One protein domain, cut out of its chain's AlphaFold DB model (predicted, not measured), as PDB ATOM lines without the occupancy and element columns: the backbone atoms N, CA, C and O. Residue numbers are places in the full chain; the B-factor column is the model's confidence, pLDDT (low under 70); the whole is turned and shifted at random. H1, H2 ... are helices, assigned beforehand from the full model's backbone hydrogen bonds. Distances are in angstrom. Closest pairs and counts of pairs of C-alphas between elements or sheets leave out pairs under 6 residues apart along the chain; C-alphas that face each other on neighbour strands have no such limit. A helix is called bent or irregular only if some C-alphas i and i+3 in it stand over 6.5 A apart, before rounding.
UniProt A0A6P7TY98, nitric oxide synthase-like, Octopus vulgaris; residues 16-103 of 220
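AT A GLANCE: This is residues 16 to 103 of the 220 residues of the protein "nitric oxide synthase-like" of Octopus vulgaris (UniProt A0A6P7TY98). A helical hairpin of H2 and H3, with H4 turning off at a corner from H3, makes one end of this domain, and the short helices H1 and H6, near each other, make the other end. The assembly has few contacts between helices: H6 comes near both H1 and H2, while H5 is apart from the other five helices. The printed part has 88 residues with six named helices, H1 to H6 in order along the chain, no named strand, and the class all helix. It is compact, with a radius of gyration of the C-alphas of 13.9 A, and spans 37 by 27 by 26 A.

IN THESE COORDINATES: The longest helix, H3, is residues 55 to 66, 16.4 A from first to last C-alpha, beginning at C-alpha 55 (-19.041, 16.568, 39.057). Before it comes H2, residues 42 to 51, 14.4 A; after it comes H4, residues 68 to 78, 15.3 A. H5 is residues 82 to 88, 9.8 A. H6, residues 96 to 102, measures 10.1 A and ends at C-alpha 102 (-1.322, 17.501, 24.063). H1, residues 26 to 33, also measures 10.1 A and begins at C-alpha 26 (6.501, 28.185, 29.196); it is neither bent nor irregular, but only just: C-alphas 30 and 33 are 6.1 A apart.

HOW THE PARTS SIT: H3 and H2 form a hairpin: they touch, with 23 pairs of C-alphas within 8 A, and run opposite ways at a shallow tilt of 22 degrees. Their closest C-alphas are those of Lys 42 and Ser 65, 4.3 A apart. H3 and H4 touch only at the corner by their link, H3 with residues 63 to 65 alone; the closest C-alphas, of Leu 64 and Tyr 71, are 4.8 A apart. Their lines stand at 70.1 degrees, only just about perpendicular. H2 and H6 are close but not clearly touching, the closest C-alphas being those of Leu 44 and Gln 102, 7.0 A apart; they run opposite ways at a shallow tilt of 26 degrees. H1 and H6 are also close but not clearly touching, with the closest C-alphas, of Ala 29 and Met 100, 7.5 A apart; they run the same way at a shallow tilt of 22 degrees. H5 is apart from H2 and H3, among others. In H1, H3, H4, H5 and H6 every O i to N i+4 pair is within hydrogen-bond range; in H2 it is 4 of 6.

THE WHOLE: The C-alphas of Thr 16 and Phe 56 are the two farthest apart, at 42.4 A. The printed part has no cut, and no link is long; those from H1 to H2 and from H5 to H6 are short, the other three tight. The mean pLDDT of the printed part is 93.5, and residues 16 to 18 are under 70.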
ATOM      1  N   THR A  16      14.278   7.461  16.641       68.62
ATOM      2  CA  THR A  16      15.021   8.717  16.796       68.62
ATOM      3  C   THR A  16      14.395   9.570  17.886       68.62
ATOM      4  O   THR A  16      13.168   9.593  18.032       68.62
ATOM      5  N   SER A  17      15.227  10.300  18.632       60.47
ATOM      6  CA  SER A  17      14.762  11.339  19.547       60.47
ATOM      7  C   SER A  17      13.942  12.371  18.772       60.47
ATOM      8  O   SER A  17      14.457  13.076  17.907       60.47
ATOM      9  N   PHE A  18      12.652  12.439  19.077       66.81
ATOM     10  CA  PHE A  18      11.737  13.453  18.587       66.81
ATOM     11  C   PHE A  18      11.667  14.585  19.607       66.81
ATOM     12  O   PHE A  18      11.067  14.448  20.686       66.81
ATOM     13  N   GLU A  19      12.303  15.696  19.252       77.44
ATOM     14  CA  GLU A  19      12.122  16.978  19.915       77.44
ATOM     15  C   GLU A  19      10.948  17.703  19.264       77.44
ATOM     16  O   GLU A  19      10.974  18.049  18.086       77.44
ATOM     17  N   ARG A  20       9.884  17.907  20.041       85.44
ATOM     18  CA  ARG A  20       8.658  18.559  19.568       85.44
ATOM     19  C   ARG A  20       8.885  20.040  19.242       85.44
ATOM     20  O   ARG A  20       8.335  20.554  18.275       85.44
ATOM     21  N   PHE A  21       9.656  20.707  20.095       89.50
ATOM     22  CA  PHE A  21      10.130  22.084  19.987       89.50
ATOM     23  C   PHE A  21      11.349  22.238  20.921       89.50
ATOM     24  O   PHE A  21      11.485  21.439  21.855       89.50
ATOM     25  N   PRO A  22      12.244  23.216  20.688       91.62
ATOM     26  CA  PRO A  22      13.481  23.354  21.459       91.62
ATOM     27  C   PRO A  22      13.227  23.709  22.938       91.62
ATOM     28  O   PRO A  22      12.171  24.272  23.260       91.62
ATOM     29  N   PRO A  23      14.200  23.457  23.842       92.81
ATOM     30  CA  PRO A  23      14.132  23.910  25.229       92.81
ATOM     31  C   PRO A  23      13.840  25.411  25.309       92.81
ATOM     32  O   PRO A  23      14.548  26.235  24.731       92.81
ATOM     33  N   CYS A  24      12.761  25.775  25.997       93.69
ATOM     34  CA  CYS A  24      12.313  27.157  26.090       93.69
ATOM     35  C   CYS A  24      11.446  27.387  27.333       93.69
ATOM     36  O   CYS A  24      11.049  26.450  28.026       93.69
ATOM     37  N   THR A  25      11.151  28.655  27.626       95.62
ATOM     38  CA  THR A  25      10.232  29.008  28.716       95.62
ATOM     39  C   THR A  25       8.792  28.607  28.377       95.62
ATOM     40  O   THR A  25       8.418  28.563  27.203       95.62
ATOM     41  N   LEU A  26       7.943  28.417  29.396       94.06
ATOM     42  CA  LEU A  26       6.501  28.185  29.196       94.06
ATOM     43  C   LEU A  26       5.864  29.276  28.330       94.06
ATOM     44  O   LEU A  26       5.114  28.984  27.402       94.06
ATOM     45  N   ARG A  27       6.221  30.540  28.589       95.12
ATOM     46  CA  ARG A  27       5.755  31.680  27.796       95.12
ATOM     47  C   ARG A  27       6.115  31.497  26.325       95.12
ATOM     48  O   ARG A  27       5.249  31.664  25.474       95.12
ATOM     49  N   THR A  28       7.359  31.141  26.015       95.31
ATOM     50  CA  THR A  28       7.807  30.903  24.635       95.31
ATOM     51  C   THR A  28       7.046  29.745  23.990       95.31
ATOM     52  O   THR A  28       6.579  29.894  22.864       95.31
ATOM     53  N   ALA A  29       6.848  28.634  24.704       95.31
ATOM     54  CA  ALA A  29       6.092  27.487  24.200       95.31
ATOM     55  C   ALA A  29       4.670  27.879  23.766       95.31
ATOM     56  O   ALA A  29       4.290  27.652  22.617       95.31
ATOM     57  N   PHE A  30       3.915  28.546  24.642       94.69
ATOM     58  CA  PHE A  30       2.532  28.946  24.360       94.69
ATOM     59  C   PHE A  30       2.393  30.107  23.368       94.69
ATOM     60  O   PHE A  30       1.343  30.251  22.754       94.69
ATOM     61  N   THR A  31       3.425  30.937  23.203       93.81
ATOM     62  CA  THR A  31       3.366  32.099  22.296       93.81
ATOM     63  C   THR A  31       3.922  31.814  20.904       93.81
ATOM     64  O   THR A  31       3.535  32.495  19.957       93.81
ATOM     65  N   ARG A  32       4.840  30.849  20.760       93.50
ATOM     66  CA  ARG A  32       5.568  30.606  19.501       93.50
ATOM     67  C   ARG A  32       5.410  29.194  18.940       93.50
ATOM     68  O   ARG A  32       5.548  29.040  17.732       93.50
ATOM     69  N   TYR A  33       5.127  28.185  19.769       95.06
ATOM     70  CA  TYR A  33       5.161  26.782  19.333       95.06
ATOM     71  C   TYR A  33       3.831  26.043  19.432       95.06
ATOM     72  O   TYR A  33       3.644  25.089  18.688       95.06
ATOM     73  N   LEU A  34       2.913  26.438  20.315       95.69
ATOM     74  CA  LEU A  34       1.664  25.711  20.563       95.69
ATOM     75  C   LEU A  34       0.451  26.473  20.024       95.69
ATOM     76  O   LEU A  34       0.327  27.679  20.231       95.69
ATOM     77  N   ASP A  35      -0.460  25.767  19.354       95.88
ATOM     78  CA  ASP A  35      -1.708  26.352  18.862       95.88
ATOM     79  C   ASP A  35      -2.784  26.339  19.955       95.88
ATOM     80  O   ASP A  35      -3.576  25.408  20.069       95.88
ATOM     81  N   ILE A  36      -2.803  27.380  20.786       95.00
ATOM     82  CA  ILE A  36      -3.809  27.545  21.850       95.00
ATOM     83  C   ILE A  36      -5.172  28.030  21.332       95.00
ATOM     84  O   ILE A  36      -6.139  28.073  22.091       95.00
ATOM     85  N   MET A  37      -5.247  28.431  20.061       93.00
ATOM     86  CA  MET A  37      -6.457  29.001  19.463       93.00
ATOM     87  C   MET A  37      -7.335  27.939  18.801       93.00
ATOM     88  O   MET A  37      -8.481  28.225  18.454       93.00
ATOM     89  N   ILE A  38      -6.822  26.716  18.652       88.81
ATOM     90  CA  ILE A  38      -7.575  25.579  18.135       88.81
ATOM     91  C   ILE A  38      -8.627  25.099  19.139       88.81
ATOM     92  O   ILE A  38      -8.411  25.109  20.354       88.81
ATOM     93  N   THR A  39      -9.758  24.620  18.622       93.19
ATOM     94  CA  THR A  39     -10.751  23.922  19.438       93.19
ATOM     95  C   THR A  39     -10.183  22.605  19.967       93.19
ATOM     96  O   THR A  39      -9.707  21.791  19.167       93.19
ATOM     97  N   PRO A  40     -10.216  22.370  21.296       95.12
ATOM     98  CA  PRO A  40      -9.759  21.119  21.888       95.12
ATOM     99  C   PRO A  40     -10.432  19.892  21.272       95.12
ATOM    100  O   PRO A  40     -11.648  19.848  21.120       95.12
ATOM    101  N   SER A  41      -9.630  18.880  20.939       95.25
ATOM    102  CA  SER A  41     -10.137  17.612  20.404       95.25
ATOM    103  C   SER A  41     -10.911  16.816  21.460       95.25
ATOM    104  O   SER A  41     -10.646  16.946  22.653       95.25
ATOM    105  N   LYS A  42     -11.780  15.897  21.022       96.38
ATOM    106  CA  LYS A  42     -12.480  14.952  21.914       96.38
ATOM    107  C   LYS A  42     -11.539  14.202  22.863       96.38
ATOM    108  O   LYS A  42     -11.846  14.071  24.041       96.38
ATOM    109  N   ASN A  43     -10.361  13.788  22.387       95.81
ATOM    110  CA  ASN A  43      -9.359  13.116  23.224       95.81
ATOM    111  C   ASN A  43      -8.829  14.035  24.332       95.81
ATOM    112  O   ASN A  43      -8.642  13.596  25.462       95.81
ATOM    113  N   LEU A  44      -8.609  15.316  24.026       96.06
ATOM    114  CA  LEU A  44      -8.196  16.294  25.029       96.06
ATOM    115  C   LEU A  44      -9.323  16.568  26.035       96.06
ATOM    116  O   LEU A  44      -9.053  16.656  27.227       96.06
ATOM    117  N   LEU A  45     -10.580  16.625  25.581       97.25
ATOM    118  CA  LEU A  45     -11.739  16.761  26.470       97.25
ATOM    119  C   LEU A  45     -11.906  15.553  27.405       97.25
ATOM    120  O   LEU A  45     -12.222  15.742  28.576       97.25
ATOM    121  N   GLN A  46     -11.621  14.334  26.937       97.12
ATOM    122  CA  GLN A  46     -11.618  13.140  27.791       97.12
ATOM    123  C   GLN A  46     -10.541  13.219  28.880       97.12
ATOM    124  O   GLN A  46     -10.761  12.773  30.000       97.12
ATOM    125  N   LEU A  47      -9.367  13.779  28.569       96.62
ATOM    126  CA  LEU A  47      -8.328  14.011  29.577       96.62
ATOM    127  C   LEU A  47      -8.762  15.088  30.576       96.62
ATOM    128  O   LEU A  47      -8.509  14.955  31.768       96.62
ATOM    129  N   PHE A  48      -9.433  16.138  30.101       97.44
ATOM    130  CA  PHE A  48      -9.965  17.194  30.956       97.44
ATOM    131  C   PHE A  48     -11.061  16.686  31.893       97.44
ATOM    132  O   PHE A  48     -11.058  17.086  33.053       97.44
ATOM    133  N   SER A  49     -11.936  15.770  31.462       97.31
ATOM    134  CA  SER A  49     -12.977  15.230  32.349       97.31
ATOM    135  C   SER A  49     -12.382  14.555  33.589       97.31
ATOM    136  O   SER A  49     -12.859  14.776  34.696       97.31
ATOM    137  N   VAL A  50     -11.270  13.826  33.447       96.38
ATOM    138  CA  VAL A  50     -10.566  13.186  34.576       96.38
ATOM    139  C   VAL A  50      -9.939  14.207  35.539       96.38
ATOM    140  O   VAL A  50      -9.740  13.903  36.711       96.38
ATOM    141  N   LEU A  51      -9.627  15.415  35.062       96.69
ATOM    142  CA  LEU A  51      -8.992  16.481  35.847       96.69
ATOM    143  C   LEU A  51      -9.990  17.451  36.493       96.69
ATOM    144  O   LEU A  51      -9.588  18.249  37.340       96.69
ATOM    145  N   ALA A  52     -11.260  17.417  36.089       97.38
ATOM    146  CA  ALA A  52     -12.301  18.270  36.647       97.38
ATOM    147  C   ALA A  52     -12.654  17.834  38.077       97.38
ATOM    148  O   ALA A  52     -12.998  16.671  38.330       97.38
ATOM    149  N   THR A  53     -12.578  18.772  39.023       96.94
ATOM    150  CA  THR A  53     -12.881  18.489  40.435       96.94
ATOM    151  C   THR A  53     -14.373  18.512  40.735       96.94
ATOM    152  O   THR A  53     -14.805  17.837  41.664       96.94
ATOM    153  N   ASP A  54     -15.148  19.265  39.955       97.88
ATOM    154  CA  ASP A  54     -16.601  19.351  40.075       97.88
ATOM    155  C   ASP A  54     -17.293  18.290  39.204       97.88
ATOM    156  O   ASP A  54     -16.872  18.023  38.073       97.88
ATOM    157  N   ASP A  55     -18.346  17.666  39.735       97.44
ATOM    158  CA  ASP A  55     -19.041  16.568  39.057       97.44
ATOM    159  C   ASP A  55     -19.806  17.047  37.814       97.44
ATOM    160  O   ASP A  55     -19.823  16.346  36.802       97.44
ATOM    161  N   PHE A  56     -20.365  18.263  37.832       97.50
ATOM    162  CA  PHE A  56     -21.087  18.814  36.685       97.50
ATOM    163  C   PHE A  56     -20.140  19.098  35.511       97.50
ATOM    164  O   PHE A  56     -20.418  18.702  34.373       97.50
ATOM    165  N   ASP A  57     -18.989  19.723  35.777       97.94
ATOM    166  CA  ASP A  57     -17.953  19.936  34.759       97.94
ATOM    167  C   ASP A  57     -17.436  18.600  34.202       97.94
ATOM    168  O   ASP A  57     -17.307  18.438  32.983       97.94
ATOM    169  N   ARG A  58     -17.183  17.621  35.083       98.06
ATOM    170  CA  ARG A  58     -16.714  16.281  34.712       98.06
ATOM    171  C   ARG A  58     -17.687  15.578  33.774       98.06
ATOM    172  O   ARG A  58     -17.269  15.117  32.711       98.06
ATOM    173  N   GLU A  59     -18.965  15.500  34.138       98.00
ATOM    174  CA  GLU A  59     -19.999  14.842  33.332       98.00
ATOM    175  C   GLU A  59     -20.165  15.511  31.968       98.00
ATOM    176  O   GLU A  59     -20.272  14.840  30.937       98.00
ATOM    177  N   ARG A  60     -20.136  16.847  31.936       97.75
ATOM    178  CA  ARG A  60     -20.276  17.606  30.693       97.75
ATOM    179  C   ARG A  60     -19.076  17.409  29.766       97.75
ATOM    180  O   ARG A  60     -19.277  17.186  28.572       97.75
ATOM    181  N   LEU A  61     -17.849  17.440  30.289       98.06
ATOM    182  CA  LEU A  61     -16.634  17.146  29.521       98.06
ATOM    183  C   LEU A  61     -16.614  15.699  29.014       98.06
ATOM    184  O   LEU A  61     -16.283  15.457  27.852       98.06
ATOM    185  N   ASP A  62     -17.013  14.743  29.855       97.94
ATOM    186  CA  ASP A  62     -17.082  13.329  29.484       97.94
ATOM    187  C   ASP A  62     -18.094  13.104  28.351       97.94
ATOM    188  O   ASP A  62     -17.752  12.500  27.329       97.94
ATOM    189  N   LYS A  63     -19.286  13.709  28.452       98.00
ATOM    190  CA  LYS A  63     -20.287  13.703  27.378       98.00
ATOM    191  C   LYS A  63     -19.723  14.273  26.078       98.00
ATOM    192  O   LYS A  63     -19.817  13.613  25.047       98.00
ATOM    193  N   LEU A  64     -19.102  15.456  26.115       97.81
ATOM    194  CA  LEU A  64     -18.502  16.081  24.928       97.81
ATOM    195  C   LEU A  64     -17.375  15.237  24.314       97.81
ATOM    196  O   LEU A  64     -17.123  15.319  23.114       97.81
ATOM    197  N   SER A  65     -16.676  14.432  25.110       97.62
ATOM    198  CA  SER A  65     -15.598  13.581  24.606       97.62
ATOM    199  C   SER A  65     -16.093  12.300  23.919       97.62
ATOM    200  O   SER A  65     -15.477  11.845  22.950       97.62
ATOM    201  N   LYS A  66     -17.225  11.741  24.369       97.25
ATOM    202  CA  LYS A  66     -17.764  10.453  23.895       97.25
ATOM    203  C   LYS A  66     -18.853  10.604  22.837       97.25
ATOM    204  O   LYS A  66     -18.879   9.844  21.869       97.25
ATOM    205  N   ASP A  67     -19.730  11.591  22.992       97.75
ATOM    206  CA  ASP A  67     -20.844  11.843  22.082       97.75
ATOM    207  C   ASP A  67     -20.402  12.761  20.931       97.75
ATOM    208  O   ASP A  67     -20.168  13.961  21.093       97.75
ATOM    209  N   ALA A  68     -20.287  12.180  19.735       96.50
ATOM    210  CA  ALA A  68     -19.878  12.903  18.536       96.50
ATOM    211  C   ALA A  68     -20.872  14.002  18.129       96.50
ATOM    212  O   ALA A  68     -20.445  15.041  17.626       96.50
ATOM    213  N   GLN A  69     -22.171  13.793  18.352       97.12
ATOM    214  CA  GLN A  69     -23.193  14.775  18.010       97.12
ATOM    215  C   GLN A  69     -23.147  15.953  18.982       97.12
ATOM    216  O   GLN A  69     -23.146  17.104  18.543       97.12
ATOM    217  N   ALA A  70     -23.043  15.680  20.287       96.75
ATOM    218  CA  ALA A  70     -22.905  16.727  21.299       96.75
ATOM    219  C   ALA A  70     -21.638  17.568  21.077       96.75
ATOM    220  O   ALA A  70     -21.693  18.797  21.149       96.75
ATOM    221  N   TYR A  71     -20.512  16.922  20.754       97.25
ATOM    222  CA  TYR A  71     -19.267  17.613  20.423       97.25
ATOM    223  C   TYR A  71     -19.419  18.541  19.216       97.25
ATOM    224  O   TYR A  71     -19.007  19.699  19.280       97.25
ATOM    225  N   GLU A  72     -20.004  18.057  18.117       96.00
ATOM    226  CA  GLU A  72     -20.096  18.854  16.894       96.00
ATOM    227  C   GLU A  72     -21.063  20.034  17.067       96.00
ATOM    228  O   GLU A  72     -20.757  21.135  16.618       96.00
ATOM    229  N   GLN A  73     -22.165  19.851  17.806       94.19
ATOM    230  CA  GLN A  73     -23.068  20.947  18.178       94.19
ATOM    231  C   GLN A  73     -22.363  22.003  19.036       94.19
ATOM    232  O   GLN A  73     -22.442  23.197  18.739       94.19
ATOM    233  N   TRP A  74     -21.633  21.578  20.072       94.25
ATOM    234  CA  TRP A  74     -20.865  22.480  20.933       94.25
ATOM    235  C   TRP A  74     -19.798  23.244  20.141       94.25
ATOM    236  O   TRP A  74     -19.689  24.466  20.258       94.25
ATOM    237  N   LYS A  75     -19.060  22.555  19.266       93.50
ATOM    238  CA  LYS A  75     -18.048  23.151  18.388       93.50
ATOM    239  C   LYS A  75     -18.657  24.131  17.386       93.50
ATOM    240  O   LYS A  75     -18.116  25.219  17.215       93.50
ATOM    241  N   GLN A  76     -19.767  23.780  16.743       90.31
ATOM    242  CA  GLN A  76     -20.436  24.643  15.769       90.31
ATOM    243  C   GLN A  76     -20.974  25.919  16.423       90.31
ATOM    244  O   GLN A  76     -20.831  27.002  15.860       90.31
ATOM    245  N   TYR A  77     -21.572  25.799  17.609       86.50
ATOM    246  CA  TYR A  77     -22.186  26.928  18.301       86.50
ATOM    247  C   TYR A  77     -21.149  27.839  18.976       86.50
ATOM    248  O   TYR A  77     -21.203  29.061  18.840       86.50
ATOM    249  N   ASN A  78     -20.168  27.262  19.674       85.50
ATOM    250  CA  ASN A  78     -19.228  28.039  20.488       85.50
ATOM    251  C   ASN A  78     -17.909  28.358  19.780       85.50
ATOM    252  O   ASN A  78     -17.282  29.373  20.108       85.50
ATOM    253  N   ASN A  79     -17.480  27.485  18.857       89.19
ATOM    254  CA  ASN A  79     -16.136  27.426  18.272       89.19
ATOM    255  C   ASN A  79     -15.048  27.873  19.275       89.19
ATOM    256  O   ASN A  79     -14.398  28.908  19.058       89.19
ATOM    257  N   PRO A  80     -14.946  27.197  20.438       92.69
ATOM    258  CA  PRO A  80     -14.158  27.698  21.548       92.69
ATOM    259  C   PRO A  80     -12.679  27.403  21.319       92.69
ATOM    260  O   PRO A  80     -12.326  26.348  20.789       92.69
ATOM    261  N   ASN A  81     -11.817  28.328  21.727       93.62
ATOM    262  CA  ASN A  81     -10.385  28.069  21.866       93.62
ATOM    263  C   ASN A  81     -10.055  27.518  23.263       93.62
ATOM    264  O   ASN A  81     -10.906  27.499  24.151       93.62
ATOM    265  N   LEU A  82      -8.815  27.070  23.477       94.38
ATOM    266  CA  LEU A  82      -8.417  26.474  24.754       94.38
ATOM    267  C   LEU A  82      -8.656  27.403  25.966       94.38
ATOM    268  O   LEU A  82      -9.256  26.930  26.930       94.38
ATOM    269  N   PRO A  83      -8.252  28.691  25.959       93.38
ATOM    270  CA  PRO A  83      -8.582  29.609  27.052       93.38
ATOM    271  C   PRO A  83     -10.082  29.712  27.349       93.38
ATOM    272  O   PRO A  83     -10.466  29.753  28.513       93.38
ATOM    273  N   GLU A  84     -10.933  29.729  26.321       94.38
ATOM    274  CA  GLU A  84     -12.388  29.765  26.496       94.38
ATOM    275  C   GLU A  84     -12.928  28.479  27.123       94.38
ATOM    276  O   GLU A  84     -13.810  28.559  27.970       94.38
ATOM    277  N   VAL A  85     -12.370  27.314  26.778       95.38
ATOM    278  CA  VAL A  85     -12.723  26.043  27.431       95.38
ATOM    279  C   VAL A  85     -12.334  26.064  28.909       95.38
ATOM    280  O   VAL A  85     -13.141  25.704  29.756       95.38
ATOM    281  N   LEU A  86     -11.137  26.547  29.250       94.94
ATOM    282  CA  LEU A  86     -10.715  26.658  30.654       94.94
ATOM    283  C   LEU A  86     -11.571  27.656  31.458       94.94
ATOM    284  O   LEU A  86     -11.702  27.512  32.666       94.94
ATOM    285  N   GLN A  87     -12.156  28.662  30.798       94.75
ATOM    286  CA  GLN A  87     -13.121  29.579  31.416       94.75
ATOM    287  C   GLN A  87     -14.523  28.965  31.546       94.75
ATOM    288  O   GLN A  87     -15.231  29.277  32.498       94.75
ATOM    289  N   GLU A  88     -14.937  28.134  30.585       94.81
ATOM    290  CA  GLU A  88     -16.235  27.445  30.585       94.81
ATOM    291  C   GLU A  88     -16.313  26.360  31.668       94.81
ATOM    292  O   GLU A  88     -17.384  26.162  32.235       94.81
ATOM    293  N   PHE A  89     -15.188  25.704  31.971       97.00
ATOM    294  CA  PHE A  89     -15.069  24.632  32.967       97.00
ATOM    295  C   PHE A  89     -14.094  25.045  34.086       97.00
ATOM    296  O   PHE A  89     -12.930  24.625  34.083       97.00
ATOM    297  N   PRO A  90     -14.520  25.908  35.028       96.75
ATOM    298  CA  PRO A  90     -13.633  26.523  36.015       96.75
ATOM    299  C   PRO A  90     -13.062  25.535  37.042       96.75
ATOM    300  O   PRO A  90     -12.086  25.867  37.712       96.75
ATOM    301  N   SER A  91     -13.631  24.329  37.172       97.38
ATOM    302  CA  SER A  91     -13.083  23.284  38.050       97.38
ATOM    303  C   SER A  91     -11.861  22.563  37.467       97.38
ATOM    304  O   SER A  91     -11.262  21.712  38.130       97.38
ATOM    305  N   LEU A  92     -11.470  22.878  36.226       95.94
ATOM    306  CA  LEU A  92     -10.300  22.286  35.591       95.94
ATOM    307  C   LEU A  92      -9.000  22.800  36.207       95.94
ATOM    308  O   LEU A  92      -8.581  23.937  35.983       95.94
ATOM    309  N   PHE A  93      -8.279  21.900  36.870       91.38
ATOM    310  CA  PHE A  93      -6.884  22.116  37.230       91.38
ATOM    311  C   PHE A  93      -5.967  21.362  36.261       91.38
ATOM    312  O   PHE A  93      -5.664  20.184  36.447       91.38
ATOM    313  N   VAL A  94      -5.534  22.035  35.190       93.19
ATOM    314  CA  VAL A  94      -4.736  21.396  34.133       93.19
ATOM    315  C   VAL A  94      -3.233  21.598  34.361       93.19
ATOM    316  O   VAL A  94      -2.755  22.736  34.308       93.19
ATOM    317  N   PRO A  95      -2.441  20.522  34.532       93.31
ATOM    318  CA  PRO A  95      -0.992  20.637  34.623       93.31
ATOM    319  C   PRO A  95      -0.391  21.238  33.338       93.31
ATOM    320  O   PRO A  95      -0.708  20.767  32.238       93.31
ATOM    321  N   PRO A  96       0.545  22.206  33.425       90.62
ATOM    322  CA  PRO A  96       1.181  22.791  32.241       90.62
ATOM    323  C   PRO A  96       1.863  21.753  31.339       90.62
ATOM    324  O   PRO A  96       1.857  21.884  30.116       90.62
ATOM    325  N   THR A  97       2.405  20.687  31.930       91.12
ATOM    326  CA  THR A  97       3.043  19.572  31.216       91.12
ATOM    327  C   THR A  97       2.070  18.818  30.308       91.12
ATOM    328  O   THR A  97       2.448  18.414  29.205       91.12
ATOM    329  N   LEU A  98       0.802  18.676  30.711       92.50
ATOM    330  CA  LEU A  98      -0.238  18.093  29.865       92.50
ATOM    331  C   LEU A  98      -0.480  18.987  28.646       92.50
ATOM    332  O   LEU A  98      -0.421  18.528  27.511       92.50
ATOM    333  N   LEU A  99      -0.672  20.288  28.862       92.38
ATOM    334  CA  LEU A  99      -0.895  21.239  27.774       92.38
ATOM    335  C   LEU A  99       0.275  21.245  26.778       92.38
ATOM    336  O   LEU A  99       0.071  21.143  25.569       92.38
ATOM    337  N   MET A 100       1.510  21.258  27.282       91.00
ATOM    338  CA  MET A 100       2.725  21.221  26.462       91.00
ATOM    339  C   MET A 100       2.892  19.948  25.632       91.00
ATOM    340  O   MET A 100       3.646  19.966  24.658       91.00
ATOM    341  N   THR A 101       2.230  18.848  25.997       90.25
ATOM    342  CA  THR A 101       2.322  17.560  25.289       90.25
ATOM    343  C   THR A 101       1.112  17.287  24.400       90.25
ATOM    344  O   THR A 101       1.273  16.673  23.350       90.25
ATOM    345  N   GLN A 102      -0.069  17.797  24.762       92.56
ATOM    346  CA  GLN A 102      -1.322  17.501  24.063       92.56
ATOM    347  C   GLN A 102      -1.734  18.570  23.039       92.56
ATOM    348  O   GLN A 102      -2.295  18.232  22.000       92.56
ATOM    349  N   ILE A 103      -1.442  19.855  23.275       93.00
ATOM    350  CA  ILE A 103      -1.826  20.931  22.339       93.00
ATOM    351  C   ILE A 103      -0.995  20.816  21.063       93.00
ATOM    352  O   ILE A 103       0.220  20.725  21.202       93.00
TER     353      ILE A 103